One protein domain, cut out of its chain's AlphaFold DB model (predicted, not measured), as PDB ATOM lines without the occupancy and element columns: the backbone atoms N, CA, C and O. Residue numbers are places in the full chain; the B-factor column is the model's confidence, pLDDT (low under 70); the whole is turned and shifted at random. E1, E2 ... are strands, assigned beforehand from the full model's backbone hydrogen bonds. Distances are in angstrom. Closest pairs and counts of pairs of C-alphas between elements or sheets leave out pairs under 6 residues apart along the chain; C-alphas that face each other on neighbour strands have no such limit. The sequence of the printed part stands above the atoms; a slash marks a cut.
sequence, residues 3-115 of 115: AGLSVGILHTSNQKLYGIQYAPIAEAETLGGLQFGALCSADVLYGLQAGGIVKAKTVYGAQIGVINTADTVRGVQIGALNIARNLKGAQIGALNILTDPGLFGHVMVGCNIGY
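AT A GLANCE: This is residues 3 to 115 of the 115 residues of an uncharacterized protein of Spirochaetes bacterium ADurb.Bin269 (UniProt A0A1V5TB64). The chain is wound in stacked turns, a solenoid built of strand: one very long strand, E3, coils along most of a rod. E1 and E2 make the turns at one end, and E4 folds back beside the last part of E3 at the other. The printed part has 113 residues, with no named helix and four named strands, E1 to E4, in one mixed sheet of order E1, E2, E3, E4; the class is all strand. The whole is compact, with a radius of gyration of the C-alphas of 13.5 A, and spans 42 by 20 by 15 A.

IN THESE COORDINATES: E1, residues 3 to 7, begins at C-alpha 3 (135.138, 76.150, 101.781) and is 12.5 A long. E2, residues 11 to 22, bends by 167 degrees at residue 17 and measures 8.6 A from first to last C-alpha. E3, residues 25 to 98, bends by 172 degrees at residue 72; its ends are 25.9 A apart, from C-alpha 25 (118.609, 71.677, 93.189) to C-alpha 98. E4, residues 106 to 114, bends by 132 degrees at residue 109, measures 10.9 A and ends at C-alpha 114 (123.668, 46.454, 107.390).

HOW THE PARTS SIT: The sheet is strongly twisted, with E1 and E4 as edge strands. E1 and E2 are parallel; N 4 and O 18 are 2.9 A apart, within hydrogen-bond range. E2 and E3 are parallel, with N 19 and O 32 at 2.8 A, within that range. The pairing of E3 is staggered: its residues 25 to 36 pair with E2, and 89 to 98 with E4. E3 and E4 form an antiparallel hairpin, with N 91 and O 112 at 2.8 A, within the same range. E4 is apart from E1 and from E2.

THE WHOLE: The C-alphas farthest apart, those of Ile 9 and Leu 103, are 45.1 A from each other. The printed part has no cut. The links E1 to E2 and E2 to E3 are tight, E3 to E4 is short, and no link is long. The mean pLDDT of the printed part is 93.9, and residues 101 to 105 are under 70.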
ATOM      1  N   ALA A   3     135.210  76.389 100.346       94.06
ATOM      2  CA  ALA A   3     135.138  76.150 101.781       94.06
ATOM      3  C   ALA A   3     134.232  77.228 102.388       94.06
ATOM      4  O   ALA A   3     134.503  78.415 102.218       94.06
ATOM      5  N   GLY A   4     133.136  76.829 103.032       95.81
ATOM      6  CA  GLY A   4     132.125  77.747 103.559       95.81
ATOM      7  C   GLY A   4     130.735  77.494 102.982       95.81
ATOM      8  O   GLY A   4     130.225  76.381 103.065       95.81
ATOM      9  N   LEU A   5     130.098  78.534 102.446       97.31
ATOM     10  CA  LEU A   5     128.687  78.515 102.062       97.31
ATOM     11  C   LEU A   5     128.513  78.620 100.537       97.31
ATOM     12  O   LEU A   5     129.096  79.493  99.899       97.31
ATOM     13  N   SER A   6     127.669  77.763  99.962       97.56
ATOM     14  CA  SER A   6     127.217  77.827  98.568       97.56
ATOM     15  C   SER A   6     125.689  77.882  98.542       97.56
ATOM     16  O   SER A   6     125.027  76.952  98.999       97.56
ATOM     17  N   VAL A   7     125.126  78.983  98.036       97.56
ATOM     18  CA  VAL A   7     123.673  79.205  97.962       97.56
ATOM     19  C   VAL A   7     123.265  79.470  96.521       97.56
ATOM     20  O   VAL A   7     123.909  80.262  95.836       97.56
ATOM     21  N   GLY A   8     122.175  78.849  96.076       96.25
ATOM     22  CA  GLY A   8     121.563  79.123  94.778       96.25
ATOM     23  C   GLY A   8     120.060  79.318  94.890       96.25
ATOM     24  O   GLY A   8     119.385  78.626  95.646       96.25
ATOM     25  N   ILE A   9     119.528  80.250  94.097       96.56
ATOM     26  CA  ILE A   9     118.082  80.513  94.022       96.56
ATOM     27  C   ILE A   9     117.349  79.303  93.430       96.56
ATOM     28  O   ILE A   9     116.269  78.950  93.888       96.56
ATOM     29  N   LEU A  10     117.951  78.657  92.426       96.38
ATOM     30  CA  LEU A  10     117.384  77.491  91.740       96.38
ATOM     31  C   LEU A  10     118.324  76.288  91.778       96.38
ATOM     32  O   LEU A  10     117.886  75.175  92.059       96.38
ATOM     33  N   HIS A  11     119.611  76.514  91.508       97.44
ATOM     34  CA  HIS A  11     120.581  75.445  91.315       97.44
ATOM     35  C   HIS A  11     121.967  75.827  91.855       97.44
ATOM     36  O   HIS A  11     122.383  76.980  91.737       97.44
ATOM     37  N   THR A  12     122.699  74.849  92.390       97.88
ATOM     38  CA  THR A  12     124.148  74.933  92.652       97.88
ATOM     39  C   THR A  12     124.844  73.657  92.185       97.88
ATOM     40  O   THR A  12     124.322  72.572  92.419       97.88
ATOM     41  N   SER A  13     126.036  73.781  91.594       97.62
ATOM     42  CA  SER A  13     126.884  72.647  91.205       97.62
ATOM     43  C   SER A  13     128.324  72.909  91.631       97.62
ATOM     44  O   SER A  13     128.906  73.935  91.278       97.62
ATOM     45  N   ASN A  14     128.891  72.012  92.438       97.81
ATOM     46  CA  ASN A  14     130.205  72.197  93.047       97.81
ATOM     47  C   ASN A  14     131.074  70.944  92.917       97.81
ATOM     48  O   ASN A  14     130.756  69.907  93.477       97.81
ATOM     49  N   GLN A  15     132.253  71.034  92.304       97.69
ATOM     50  CA  GLN A  15     133.158  69.873  92.279       97.69
ATOM     51  C   GLN A  15     133.595  69.444  93.689       97.69
ATOM     52  O   GLN A  15     133.503  68.288  94.074       97.69
ATOM     53  N   LYS A  16     134.052  70.391  94.510       98.12
ATOM     54  CA  LYS A  16     134.417  70.129  95.909       98.12
ATOM     55  C   LYS A  16     133.886  71.247  96.780       98.12
ATOM     56  O   LYS A  16     134.291  72.396  96.574       98.12
ATOM     57  N   LEU A  17     133.044  70.908  97.746       97.94
ATOM     58  CA  LEU A  17     132.516  71.829  98.744       97.94
ATOM     59  C   LEU A  17     132.753  71.263 100.146       97.94
ATOM     60  O   LEU A  17     132.362  70.137 100.435       97.94
ATOM     61  N   TYR A  18     133.366  72.062 101.016       98.31
ATOM     62  CA  TYR A  18     133.495  71.775 102.443       98.31
ATOM     63  C   TYR A  18     132.749  72.847 103.240       98.31
ATOM     64  O   TYR A  18     133.216  73.981 103.340       98.31
ATOM     65  N   GLY A  19     131.575  72.522 103.770       98.12
ATOM     66  CA  GLY A  19     130.711  73.462 104.483       98.12
ATOM     67  C   GLY A  19     129.232  73.214 104.207       98.12
ATOM     68  O   GLY A  19     128.762  72.095 104.392       98.12
ATOM     69  N   ILE A  20     128.485  74.244 103.810       98.38
ATOM     70  CA  ILE A  20     127.025  74.189 103.642       98.38
ATOM     71  C   ILE A  20     126.647  74.501 102.191       98.38
ATOM     72  O   ILE A  20     127.068  75.519 101.639       98.38
ATOM     73  N   GLN A  21     125.814  73.652 101.590       98.19
ATOM     74  CA  GLN A  21     125.170  73.876 100.297       98.19
ATOM     75  C   GLN A  21     123.661  74.009 100.478       98.19
ATOM     76  O   GLN A  21     123.044  73.142 101.098       98.19
ATOM     77  N   TYR A  22     123.060  75.039  99.892       98.12
ATOM     78  CA  TYR A  22     121.609  75.198  99.859       98.12
ATOM     79  C   TYR A  22     121.125  75.669  98.487       98.12
ATOM     80  O   TYR A  22     121.529  76.727  98.005       98.12
ATOM     81  N   ALA A  23     120.223  74.908  97.874       97.88
ATOM     82  CA  ALA A  23     119.452  75.312  96.697       97.88
ATOM     83  C   ALA A  23     118.280  74.343  96.491       97.88
ATOM     84  O   ALA A  23     118.373  73.199  96.931       97.88
ATOM     85  N   PRO A  24     117.206  74.719  95.771       98.44
ATOM     86  CA  PRO A  24     116.185  73.757  95.359       98.44
ATOM     87  C   PRO A  24     116.779  72.528  94.654       98.44
ATOM     88  O   PRO A  24     116.356  71.410  94.942       98.44
ATOM     89  N   ILE A  25     117.790  72.730  93.800       98.38
ATOM     90  CA  ILE A  25     118.609  71.677  93.189       98.38
ATOM     91  C   ILE A  25     120.072  71.883  93.605       98.38
ATOM     92  O   ILE A  25     120.687  72.891  93.258       98.38
ATOM     93  N   ALA A  26     120.645  70.948  94.354       98.12
ATOM     94  CA  ALA A  26     122.013  71.042  94.855       98.12
ATOM     95  C   ALA A  26     122.841  69.830  94.417       98.12
ATOM     96  O   ALA A  26     122.537  68.697  94.778       98.12
ATOM     97  N   GLU A  27     123.910  70.071  93.665       98.38
ATOM     98  CA  GLU A  27     124.809  69.039  93.153       98.38
ATOM     99  C   GLU A  27     126.239  69.271  93.635       98.38
ATOM    100  O   GLU A  27     126.729  70.405  93.679       98.38
ATOM    101  N   ALA A  28     126.931  68.191  93.983       98.06
ATOM    102  CA  ALA A  28     128.361  68.232  94.226       98.06
ATOM    103  C   ALA A  28     129.065  66.950  93.762       98.06
ATOM    104  O   ALA A  28     128.482  65.877  93.817       98.06
ATOM    105  N   GLU A  29     130.333  67.001  93.354       98.44
ATOM    106  CA  GLU A  29     131.092  65.745  93.209       98.44
ATOM    107  C   GLU A  29     131.536  65.267  94.600       98.44
ATOM    108  O   GLU A  29     131.243  64.152  95.015       98.44
ATOM    109  N   THR A  30     132.194  66.123  95.380       98.44
ATOM    110  CA  THR A  30     132.554  65.845  96.779       98.44
ATOM    111  C   THR A  30     131.972  66.907  97.700       98.44
ATOM    112  O   THR A  30     132.298  68.090  97.569       98.44
ATOM    113  N   LEU A  31     131.176  66.476  98.675       98.50
ATOM    114  CA  LEU A  31     130.641  67.333  99.725       98.50
ATOM    115  C   LEU A  31     131.124  66.866 101.097       98.50
ATOM    116  O   LEU A  31     130.813  65.756 101.513       98.50
ATOM    117  N   GLY A  32     131.833  67.729 101.820       98.56
ATOM    118  CA  GLY A  32     132.118  67.564 103.242       98.56
ATOM    119  C   GLY A  32     131.323  68.565 104.074       98.56
ATOM    120  O   GLY A  32     131.698  69.730 104.133       98.56
ATOM    121  N   GLY A  33     130.237  68.147 104.719       98.38
ATOM    122  CA  GLY A  33     129.389  69.029 105.523       98.38
ATOM    123  C   GLY A  33     127.900  68.788 105.298       98.38
ATOM    124  O   GLY A  33     127.440  67.660 105.457       98.38
ATOM    125  N   LEU A  34     127.139  69.839 104.988       98.62
ATOM    126  CA  LEU A  34     125.677  69.804 104.908       98.62
ATOM    127  C   LEU A  34     125.181  70.162 103.497       98.62
ATOM    128  O   LEU A  34     125.577  71.191 102.952       98.62
ATOM    129  N   GLN A  35     124.283  69.356 102.930       98.31
ATOM    130  CA  GLN A  35     123.529  69.665 101.706       98.31
ATOM    131  C   GLN A  35     122.042  69.756 102.021       98.31
ATOM    132  O   GLN A  35     121.480  68.827 102.602       98.31
ATOM    133  N   PHE A  36     121.400  70.825 101.567       98.19
ATOM    134  CA  PHE A  36     119.968  71.039 101.722       98.19
ATOM    135  C   PHE A  36     119.324  71.439 100.394       98.19
ATOM    136  O   PHE A  36     119.855  72.285  99.672       98.19
ATOM    137  N   GLY A  37     118.158  70.867 100.092       97.56
ATOM    138  CA  GLY A  37     117.428  71.172  98.863       97.56
ATOM    139  C   GLY A  37     116.201  70.302  98.632       97.56
ATOM    140  O   GLY A  37     115.949  69.359  99.372       97.56
ATOM    141  N   ALA A  38     115.428  70.584  97.584       98.25
ATOM    142  CA  ALA A  38     114.366  69.669  97.163       98.25
ATOM    143  C   ALA A  38     114.971  68.423  96.497       98.25
ATOM    144  O   ALA A  38     114.549  67.305  96.792       98.25
ATOM    145  N   LEU A  39     115.989  68.629  95.657       98.38
ATOM    146  CA  LEU A  39     116.776  67.603  94.982       98.38
ATOM    147  C   LEU A  39     118.253  67.792  95.336       98.38
ATOM    148  O   LEU A  39     118.849  68.808  94.982       98.38
ATOM    149  N   CYS A  40     118.847  66.820  96.021       98.19
ATOM    150  CA  CYS A  40     120.269  66.830  96.362       98.19
ATOM    151  C   CYS A  40     120.992  65.665  95.684       98.19
ATOM    152  O   CYS A  40     120.508  64.532  95.709       98.19
ATOM    153  N   SER A  41     122.168  65.925  95.117       98.50
ATOM    154  CA  SER A  41     123.034  64.917  94.512       98.50
ATOM    155  C   SER A  41     124.479  65.117  94.961       98.50
ATOM    156  O   SER A  41     124.984  66.244  94.966       98.50
ATOM    157  N   ALA A  42     125.156  64.027  95.323       98.31
ATOM    158  CA  ALA A  42     126.597  64.022  95.547       98.31
ATOM    159  C   ALA A  42     127.265  62.764  94.973       98.31
ATOM    160  O   ALA A  42     126.726  61.675  95.101       98.31
ATOM    161  N   ASP A  43     128.468  62.835  94.411       98.62
ATOM    162  CA  ASP A  43     129.204  61.588  94.145       98.62
ATOM    163  C   ASP A  43     129.722  60.988  95.463       98.62
ATOM    164  O   ASP A  43     129.481  59.816  95.764       98.62
ATOM    165  N   VAL A  44     130.357  61.806  96.302       98.69
ATOM    166  CA  VAL A  44     130.829  61.422  97.635       98.69
ATOM    167  C   VAL A  44     130.355  62.431  98.673       98.69
ATOM    168  O   VAL A  44     130.688  63.616  98.606       98.69
ATOM    169  N   LEU A  45     129.612  61.944  99.663       98.56
ATOM    170  CA  LEU A  45     129.136  62.708 100.809       98.56
ATOM    171  C   LEU A  45     129.910  62.313 102.069       98.56
ATOM    172  O   LEU A  45     129.899  61.149 102.460       98.56
ATOM    173  N   TYR A  46     130.497  63.295 102.743       98.62
ATOM    174  CA  TYR A  46     131.003  63.212 104.111       98.62
ATOM    175  C   TYR A  46     130.192  64.173 104.986       98.62
ATOM    176  O   TYR A  46     130.539  65.346 105.113       98.62
ATOM    177  N   GLY A  47     129.083  63.708 105.561       98.38
ATOM    178  CA  GLY A  47     128.201  64.547 106.376       98.38
ATOM    179  C   GLY A  47     126.719  64.256 106.166       98.38
ATOM    180  O   GLY A  47     126.322  63.095 106.154       98.38
ATOM    181  N   LEU A  48     125.900  65.303 106.049       98.62
ATOM    182  CA  LEU A  48     124.440  65.209 105.994       98.62
ATOM    183  C   LEU A  48     123.897  65.749 104.668       98.62
ATOM    184  O   LEU A  48     124.194  66.874 104.280       98.62
ATOM    185  N   GLN A  49     123.025  64.978 104.029       98.25
ATOM    186  CA  GLN A  49     122.112  65.451 102.988       98.25
ATOM    187  C   GLN A  49     120.691  65.450 103.541       98.25
ATOM    188  O   GLN A  49     120.257  64.433 104.086       98.25
ATOM    189  N   ALA A  50     119.951  66.544 103.368       98.50
ATOM    190  CA  ALA A  50     118.537  66.587 103.709       98.50
ATOM    191  C   ALA A  50     117.681  67.254 102.624       98.50
ATOM    192  O   ALA A  50     118.015  68.335 102.133       98.50
ATOM    193  N   GLY A  51     116.567  66.620 102.250       97.50
ATOM    194  CA  GLY A  51     115.738  67.114 101.154       97.50
ATOM    195  C   GLY A  51     114.512  66.281 100.802       97.50
ATOM    196  O   GLY A  51     114.126  65.373 101.526       97.50
ATOM    197  N   GLY A  52     113.881  66.587  99.669       98.31
ATOM    198  CA  GLY A  52     112.795  65.762  99.132       98.31
ATOM    199  C   GLY A  52     113.337  64.445  98.581       98.31
ATOM    200  O   GLY A  52     112.995  63.366  99.062       98.31
ATOM    201  N   ILE A  53     114.237  64.548  97.606       98.56
ATOM    202  CA  ILE A  53     114.995  63.427  97.054       98.56
ATOM    203  C   ILE A  53     116.472  63.719  97.268       98.56
ATOM    204  O   ILE A  53     116.974  64.758  96.834       98.56
ATOM    205  N   VAL A  54     117.176  62.795  97.908       98.50
ATOM    206  CA  VAL A  54     118.623  62.894  98.095       98.50
ATOM    207  C   VAL A  54     119.300  61.656  97.524       98.50
ATOM    208  O   VAL A  54     118.875  60.515  97.737       98.50
ATOM    209  N   LYS A  55     120.352  61.885  96.747       98.50
ATOM    210  CA  LYS A  55     121.103  60.845  96.059       98.50
ATOM    211  C   LYS A  55     122.588  61.017  96.322       98.50
ATOM    212  O   LYS A  55     123.106  62.133  96.276       98.50
ATOM    213  N   ALA A  56     123.290  59.906  96.521       98.31
ATOM    214  CA  ALA A  56     124.738  59.914  96.404       98.31
ATOM    215  C   ALA A  56     125.317  58.603  95.871       98.31
ATOM    216  O   ALA A  56     124.660  57.582  95.972       98.31
ATOM    217  N   LYS A  57     126.540  58.563  95.325       98.31
ATOM    218  CA  LYS A  57     127.178  57.251  95.065       98.31
ATOM    219  C   LYS A  57     127.684  56.649  96.370       98.31
ATOM    220  O   LYS A  57     127.353  55.514  96.697       98.31
ATOM    221  N   THR A  58     128.452  57.419  97.139       98.50
ATOM    222  CA  THR A  58     128.984  56.989  98.438       98.50
ATOM    223  C   THR A  58     128.606  57.965  99.542       98.50
ATOM    224  O   THR A  58     128.846  59.165  99.424       98.50
ATOM    225  N   VAL A  59     128.069  57.438 100.640       98.62
ATOM    226  CA  VAL A  59     127.680  58.196 101.831       98.62
ATOM    227  C   VAL A  59     128.528  57.770 103.020       98.62
ATOM    228  O   VAL A  59     128.526  56.603 103.399       98.62
ATOM    229  N   TYR A  60     129.192  58.735 103.642       98.62
ATOM    230  CA  TYR A  60     129.807  58.643 104.961       98.62
ATOM    231  C   TYR A  60     129.087  59.636 105.881       98.62
ATOM    232  O   TYR A  60     129.467  60.805 105.961       98.62
ATOM    233  N   GLY A  61     128.006  59.200 106.527       98.31
ATOM    234  CA  GLY A  61     127.158  60.078 107.339       98.31
ATOM    235  C   GLY A  61     125.671  59.777 107.197       98.31
ATOM    236  O   GLY A  61     125.263  58.633 107.379       98.31
ATOM    237  N   ALA A  62     124.851  60.791 106.918       98.50
ATOM    238  CA  ALA A  62     123.399  60.663 106.937       98.50
ATOM    239  C   ALA A  62     122.711  61.226 105.686       98.50
ATOM    240  O   ALA A  62     123.101  62.260 105.143       98.50
ATOM    241  N   GLN A  63     121.639  60.560 105.267       98.69
ATOM    242  CA  GLN A  63     120.675  61.056 104.285       98.69
ATOM    243  C   GLN A  63     119.290  61.100 104.931       98.69
ATOM    244  O   GLN A  63     118.837  60.099 105.483       98.69
ATOM    245  N   ILE A  64     118.624  62.252 104.872       98.62
ATOM    246  CA  ILE A  64     117.278  62.450 105.414       98.62
ATOM    247  C   ILE A  64     116.386  63.016 104.314       98.62
ATOM    248  O   ILE A  64     116.532  64.169 103.915       98.62
ATOM    249  N   GLY A  65     115.423  62.244 103.836       97.94
ATOM    250  CA  GLY A  65     114.527  62.728 102.799       97.94
ATOM    251  C   GLY A  65     113.327  61.843 102.573       97.94
ATOM    252  O   GLY A  65     113.150  60.835 103.242       97.94
ATOM    253  N   VAL A  66     112.455  62.217 101.640       98.38
ATOM    254  CA  VAL A  66     111.330  61.347 101.268       98.38
ATOM    255  C   VAL A  66     111.869  60.111 100.554       98.38
ATOM    256  O   VAL A  66     111.469  58.991 100.875       98.38
ATOM    257  N   ILE A  67     112.809  60.318  99.628       98.50
ATOM    258  CA  ILE A  67     113.500  59.257  98.894       98.50
ATOM    259  C   ILE A  67     115.007  59.437  99.052       98.50
ATOM    260  O   ILE A  67     115.562  60.463  98.655       98.50
ATOM    261  N   ASN A  68     115.668  58.403  99.564       98.50
ATOM    262  CA  ASN A  68     117.116  58.330  99.701       98.50
ATOM    263  C   ASN A  68     117.655  57.244  98.767       98.50
ATOM    264  O   ASN A  68     117.169  56.113  98.773       98.50
ATOM    265  N   THR A  69     118.665  57.558  97.958       98.25
ATOM    266  CA  THR A  69     119.330  56.579  97.084       98.25
ATOM    267  C   THR A  69     120.836  56.673  97.222       98.25
ATOM    268  O   THR A  69     121.407  57.755  97.078       98.25
ATOM    269  N   ALA A  70     121.490  55.532  97.424       97.75
ATOM    270  CA  ALA A  70     122.929  55.448  97.276       97.75
ATOM    271  C   ALA A  70     123.438  54.102  96.763       97.75
ATOM    272  O   ALA A  70     122.753  53.091  96.867       97.75
ATOM    273  N   ASP A  71     124.651  54.063  96.210       96.69
ATOM    274  CA  ASP A  71     125.310  52.779  95.964       96.69
ATOM    275  C   ASP A  71     125.880  52.248  97.283       96.69
ATOM    276  O   ASP A  71     125.511  51.173  97.731       96.69
ATOM    277  N   THR A  72     126.736  53.009  97.962       96.50
ATOM    278  CA  THR A  72     127.331  52.600  99.243       96.50
ATOM    279  C   THR A  72     126.951  53.562 100.354       96.50
ATOM    280  O   THR A  72     127.204  54.762 100.258       96.50
ATOM    281  N   VAL A  73     126.421  53.028 101.450       97.12
ATOM    282  CA  VAL A  73     126.093  53.785 102.659       97.12
ATOM    283  C   VAL A  73     126.931  53.278 103.820       97.12
ATOM    284  O   VAL A  73     126.867  52.109 104.182       97.12
ATOM    285  N   ARG A  74     127.692  54.178 104.433       97.56
ATOM    286  CA  ARG A  74     128.363  53.998 105.721       97.56
ATOM    287  C   ARG A  74     127.787  55.017 106.700       97.56
ATOM    288  O   ARG A  74     128.307  56.124 106.831       97.56
ATOM    289  N   GLY A  75     126.667  54.661 107.322       96.88
ATOM    290  CA  GLY A  75     125.894  55.555 108.180       96.88
ATOM    291  C   GLY A  75     124.389  55.302 108.106       96.88
ATOM    292  O   GLY A  75     123.970  54.147 108.133       96.88
ATOM    293  N   VAL A  76     123.571  56.358 108.069       97.69
ATOM    294  CA  VAL A  76     122.112  56.246 108.250       97.69
ATOM    295  C   VAL A  76     121.331  56.871 107.095       97.69
ATOM    296  O   VAL A  76     121.595  58.004 106.703       97.69
ATOM    297  N   GLN A  77     120.322  56.171 106.580       98.38
ATOM    298  CA  GLN A  77     119.285  56.765 105.728       98.38
ATOM    299  C   GLN A  77     117.956  56.811 106.490       98.38
ATOM    300  O   GLN A  77     117.555  55.814 107.089       98.38
ATOM    301  N   ILE A  78     117.268  57.953 106.471       98.25
ATOM    302  CA  ILE A  78     115.954  58.137 107.101       98.25
ATOM    303  C   ILE A  78     114.991  58.705 106.066       98.25
ATOM    304  O   ILE A  78     115.230  59.790 105.533       98.25
ATOM    305  N   GLY A  79     113.905  57.994 105.776       97.44
ATOM    306  CA  GLY A  79     112.964  58.432 104.751       97.44
ATOM    307  C   GLY A  79     111.777  57.522 104.522       97.44
ATOM    308  O   GLY A  79     111.660  56.477 105.146       97.44
ATOM    309  N   ALA A  80     110.870  57.902 103.625       97.31
ATOM    310  CA  ALA A  80     109.773  57.012 103.246       97.31
ATOM    311  C   ALA A  80     110.304  55.820 102.433       97.31
ATOM    312  O   ALA A  80     109.896  54.684 102.673       97.31
ATOM    313  N   LEU A  81     111.246  56.083 101.525       97.56
ATOM    314  CA  LEU A  81     111.916  55.091 100.695       97.56
ATOM    315  C   LEU A  81     113.436  55.237 100.804       97.56
ATOM    316  O   LEU A  81     113.991  56.274 100.444       97.56
ATOM    317  N   ASN A  82     114.109  54.176 101.236       97.69
ATOM    318  CA  ASN A  82     115.563  54.087 101.285       97.69
ATOM    319  C   ASN A  82     116.046  53.009 100.320       97.69
ATOM    320  O   ASN A  82     115.585  51.872 100.377       97.69
ATOM    321  N   ILE A  83     116.990  53.351  99.448       96.50
ATOM    322  CA  ILE A  83     117.598  52.424  98.496       96.50
ATOM    323  C   ILE A  83     119.111  52.499  98.673       96.50
ATOM    324  O   ILE A  83     119.704  53.575  98.553       96.50
ATOM    325  N   ALA A  84     119.734  51.356  98.943       95.00
ATOM    326  CA  ALA A  84     121.182  51.217  98.962       95.00
ATOM    327  C   ALA A  84     121.609  49.938  98.233       95.00
ATOM    328  O   ALA A  84     120.902  48.935  98.274       95.00
ATOM    329  N   ARG A  85     122.770  49.943  97.574       93.06
ATOM    330  CA  ARG A  85     123.365  48.700  97.057       93.06
ATOM    331  C   ARG A  85     124.113  47.968  98.170       93.06
ATOM    332  O   ARG A  85     123.848  46.800  98.411       93.06
ATOM    333  N   ASN A  86     124.977  48.680  98.888       92.00
ATOM    334  CA  ASN A  86     125.747  48.199 100.029       92.00
ATOM    335  C   ASN A  86     125.496  49.103 101.245       92.00
ATOM    336  O   ASN A  86     125.582  50.329 101.138       92.00
ATOM    337  N   LEU A  87     125.201  48.503 102.397       92.62
ATOM    338  CA  LEU A  87     124.888  49.209 103.634       92.62
ATOM    339  C   LEU A  87     125.782  48.718 104.773       92.62
ATOM    340  O   LEU A  87     125.777  47.540 105.109       92.62
ATOM    341  N   LYS A  88     126.465  49.660 105.422       94.56
ATOM    342  CA  LYS A  88     127.121  49.515 106.724       94.56
ATOM    343  C   LYS A  88     126.568  50.581 107.660       94.56
ATOM    344  O   LYS A  88     127.012  51.730 107.635       94.56
ATOM    345  N   GLY A  89     125.555  50.229 108.437       93.44
ATOM    346  CA  GLY A  89     124.784  51.161 109.251       93.44
ATOM    347  C   GLY A  89     123.299  50.827 109.213       93.44
ATOM    348  O   GLY A  89     122.947  49.659 109.341       93.44
ATOM    349  N   ALA A  90     122.426  51.824 109.058       94.81
ATOM    350  CA  ALA A  90     120.983  51.613 109.162       94.81
ATOM    351  C   ALA A  90     120.159  52.365 108.107       94.81
ATOM    352  O   ALA A  90     120.504  53.466 107.684       94.81
ATOM    353  N   GLN A  91     119.023  51.789 107.729       96.25
ATOM    354  CA  GLN A  91     117.947  52.475 107.018       96.25
ATOM    355  C   GLN A  91     116.694  52.462 107.892       96.25
ATOM    356  O   GLN A  91     116.319  51.420 108.432       96.25
ATOM    357  N   ILE A  92     116.044  53.613 108.022       96.50
ATOM    358  CA  ILE A  92     114.816  53.786 108.796       96.50
ATOM    359  C   ILE A  92     113.767  54.384 107.866       96.50
ATOM    360  O   ILE A  92     113.953  55.480 107.332       96.50
ATOM    361  N   GLY A  93     112.671  53.667 107.645       94.88
ATOM    362  CA  GLY A  93     111.666  54.098 106.690       94.88
ATOM    363  C   GLY A  93     110.495  53.160 106.491       94.88
ATOM    364  O   GLY A  93     110.469  52.043 107.004       94.88
ATOM    365  N   ALA A  94     109.514  53.624 105.717       94.44
ATOM    366  CA  ALA A  94     108.380  52.788 105.335       94.44
ATOM    367  C   ALA A  94     108.830  51.640 104.422       94.44
ATOM    368  O   ALA A  94     108.370  50.514 104.590       94.44
ATOM    369  N   LEU A  95     109.761  51.907 103.502       95.38
ATOM    370  CA  LEU A  95     110.346  50.911 102.616       95.38
ATOM    371  C   LEU A  95     111.867  51.069 102.533       95.38
ATOM    372  O   LEU A  95     112.380  52.136 102.203       95.38
ATOM    373  N   ASN A  96     112.582  49.982 102.788       94.25
ATOM    374  CA  ASN A  96     114.034  49.884 102.716       94.25
ATOM    375  C   ASN A  96     114.395  48.811 101.688       94.25
ATOM    376  O   ASN A  96     113.883  47.696 101.766       94.25
ATOM    377  N   ILE A  97     115.259  49.132 100.731       93.00
ATOM    378  CA  ILE A  97     115.660  48.235  99.646       93.00
ATOM    379  C   ILE A  97     117.182  48.119  99.643       93.00
ATOM    380  O   ILE A  97     117.885  49.121  99.474       93.00
ATOM    381  N   LEU A  98     117.670  46.886  99.780       89.12
ATOM    382  CA  LEU A  98     119.060  46.522  99.530       89.12
ATOM    383  C   LEU A  98     119.158  45.682  98.265       89.12
ATOM    384  O   LEU A  98     118.622  44.574  98.214       89.12
ATOM    385  N   THR A  99     119.828  46.213  97.246       83.38
ATOM    386  CA  THR A  99     119.949  45.532  95.949       83.38
ATOM    387  C   THR A  99     121.121  44.559  95.869       83.38
ATOM    388  O   THR A  99     121.085  43.698  94.996       83.38
ATOM    389  N   ASP A 100     122.118  44.646  96.757       75.81
ATOM    390  CA  ASP A 100     123.281  43.744  96.729       75.81
ATOM    391  C   ASP A 100     123.813  43.334  98.126       75.81
ATOM    392  O   ASP A 100     124.903  43.752  98.534       75.81
ATOM    393  N   PRO A 101     123.083  42.502  98.896       57.59
ATOM    394  CA  PRO A 101     123.610  41.873 100.098       57.59
ATOM    395  C   PRO A 101     123.696  40.349  99.893       57.59
ATOM    396  O   PRO A 101     122.911  39.591 100.448       57.59
ATOM    397  N   GLY A 102     124.612  39.853  99.059       58.81
ATOM    398  CA  GLY A 102     124.664  38.407  98.783       58.81
ATOM    399  C   GLY A 102     123.357  37.856  98.173       58.81
ATOM    400  O   GLY A 102     122.668  38.561  97.444       58.81
ATOM    401  N   LEU A 103     123.037  36.574  98.429       43.84
ATOM    402  CA  LEU A 103     122.096  35.751  97.635       43.84
ATOM    403  C   LEU A 103     120.643  36.273  97.541       43.84
ATOM    404  O   LEU A 103     119.897  35.808  96.683       43.84
ATOM    405  N   PHE A 104     120.224  37.241  98.358       48.41
ATOM    406  CA  PHE A 104     118.872  37.793  98.298       48.41
ATOM    407  C   PHE A 104     118.909  39.309  98.484       48.41
ATOM    408  O   PHE A 104     119.227  39.801  99.558       48.41
ATOM    409  N   GLY A 105     118.535  40.073  97.454       58.53
ATOM    410  CA  GLY A 105     118.124  41.458  97.667       58.53
ATOM    411  C   GLY A 105     116.958  41.476  98.657       58.53
ATOM    412  O   GLY A 105     115.991  40.730  98.489       58.53
ATOM    413  N   HIS A 106     117.053  42.281  99.713       75.50
ATOM    414  CA  HIS A 106     116.059  42.288 100.781       75.50
ATOM    415  C   HIS A 106     115.300  43.611 100.803       75.50
ATOM    416  O   HIS A 106     115.886  44.694 100.865       75.50
ATOM    417  N   VAL A 107     113.973  43.495 100.762       84.00
ATOM    418  CA  VAL A 107     113.035  44.583 101.027       84.00
ATOM    419  C   VAL A 107     112.606  44.479 102.484       84.00
ATOM    420  O   VAL A 107     112.202  43.407 102.934       84.00
ATOM    421  N   MET A 108     112.694  45.574 103.228       85.31
ATOM    422  CA  MET A 108     112.354  45.622 104.649       85.31
ATOM    423  C   MET A 108     111.482  46.834 104.959       85.31
ATOM    424  O   MET A 108     111.564  47.864 104.292       85.31
ATOM    425  N   VAL A 109     110.665  46.718 106.000       88.00
ATOM    426  CA  VAL A 109     109.786  47.785 106.493       88.00
ATOM    427  C   VAL A 109     110.243  48.185 107.891       88.00
ATOM    428  O   VAL A 109     110.615  47.335 108.699       88.00
ATOM    429  N   GLY A 110     110.215  49.481 108.193       89.00
ATOM    430  CA  GLY A 110     110.601  50.015 109.494       89.00
ATOM    431  C   GLY A 110     112.104  50.241 109.587       89.00
ATOM    432  O   GLY A 110     112.584  51.320 109.251       89.00
ATOM    433  N   CYS A 111     112.853  49.245 110.050       86.81
ATOM    434  CA  CYS A 111     114.292  49.366 110.282       86.81
ATOM    435  C   CYS A 111     115.056  48.242 109.583       86.81
ATOM    436  O   CYS A 111     114.640  47.086 109.616       86.81
ATOM    437  N   ASN A 112     116.181  48.593 108.972       87.25
ATOM    438  CA  ASN A 112     117.127  47.671 108.368       87.25
ATOM    439  C   ASN A 112     118.543  48.021 108.841       87.25
ATOM    440  O   ASN A 112     118.909  49.195 108.835       87.25
ATOM    441  N   ILE A 113     119.331  47.019 109.230       86.25
ATOM    442  CA  ILE A 113     120.707  47.182 109.708       86.25
ATOM    443  C   ILE A 113     121.631  46.386 108.787       86.25
ATOM    444  O   ILE A 113     121.468  45.177 108.636       86.25
ATOM    445  N   GLY A 114     122.609  47.066 108.191       82.00
ATOM    446  CA  GLY A 114     123.668  46.454 107.390       82.00
ATOM    447  C   GLY A 114     124.991  46.426 108.154       82.00
ATOM    448  O   GLY A 114     125.328  47.401 108.833       82.00
ATOM    449  N   TYR A 115     125.722  45.318 108.051       73.56
ATOM    450  CA  TYR A 115     127.010  45.074 108.712       73.56
ATOM    451  C   TYR A 115     128.165  44.973 107.704       73.56
ATOM    452  O   TYR A 115     127.969  44.394 106.614       73.56
TER     453      TYR A 115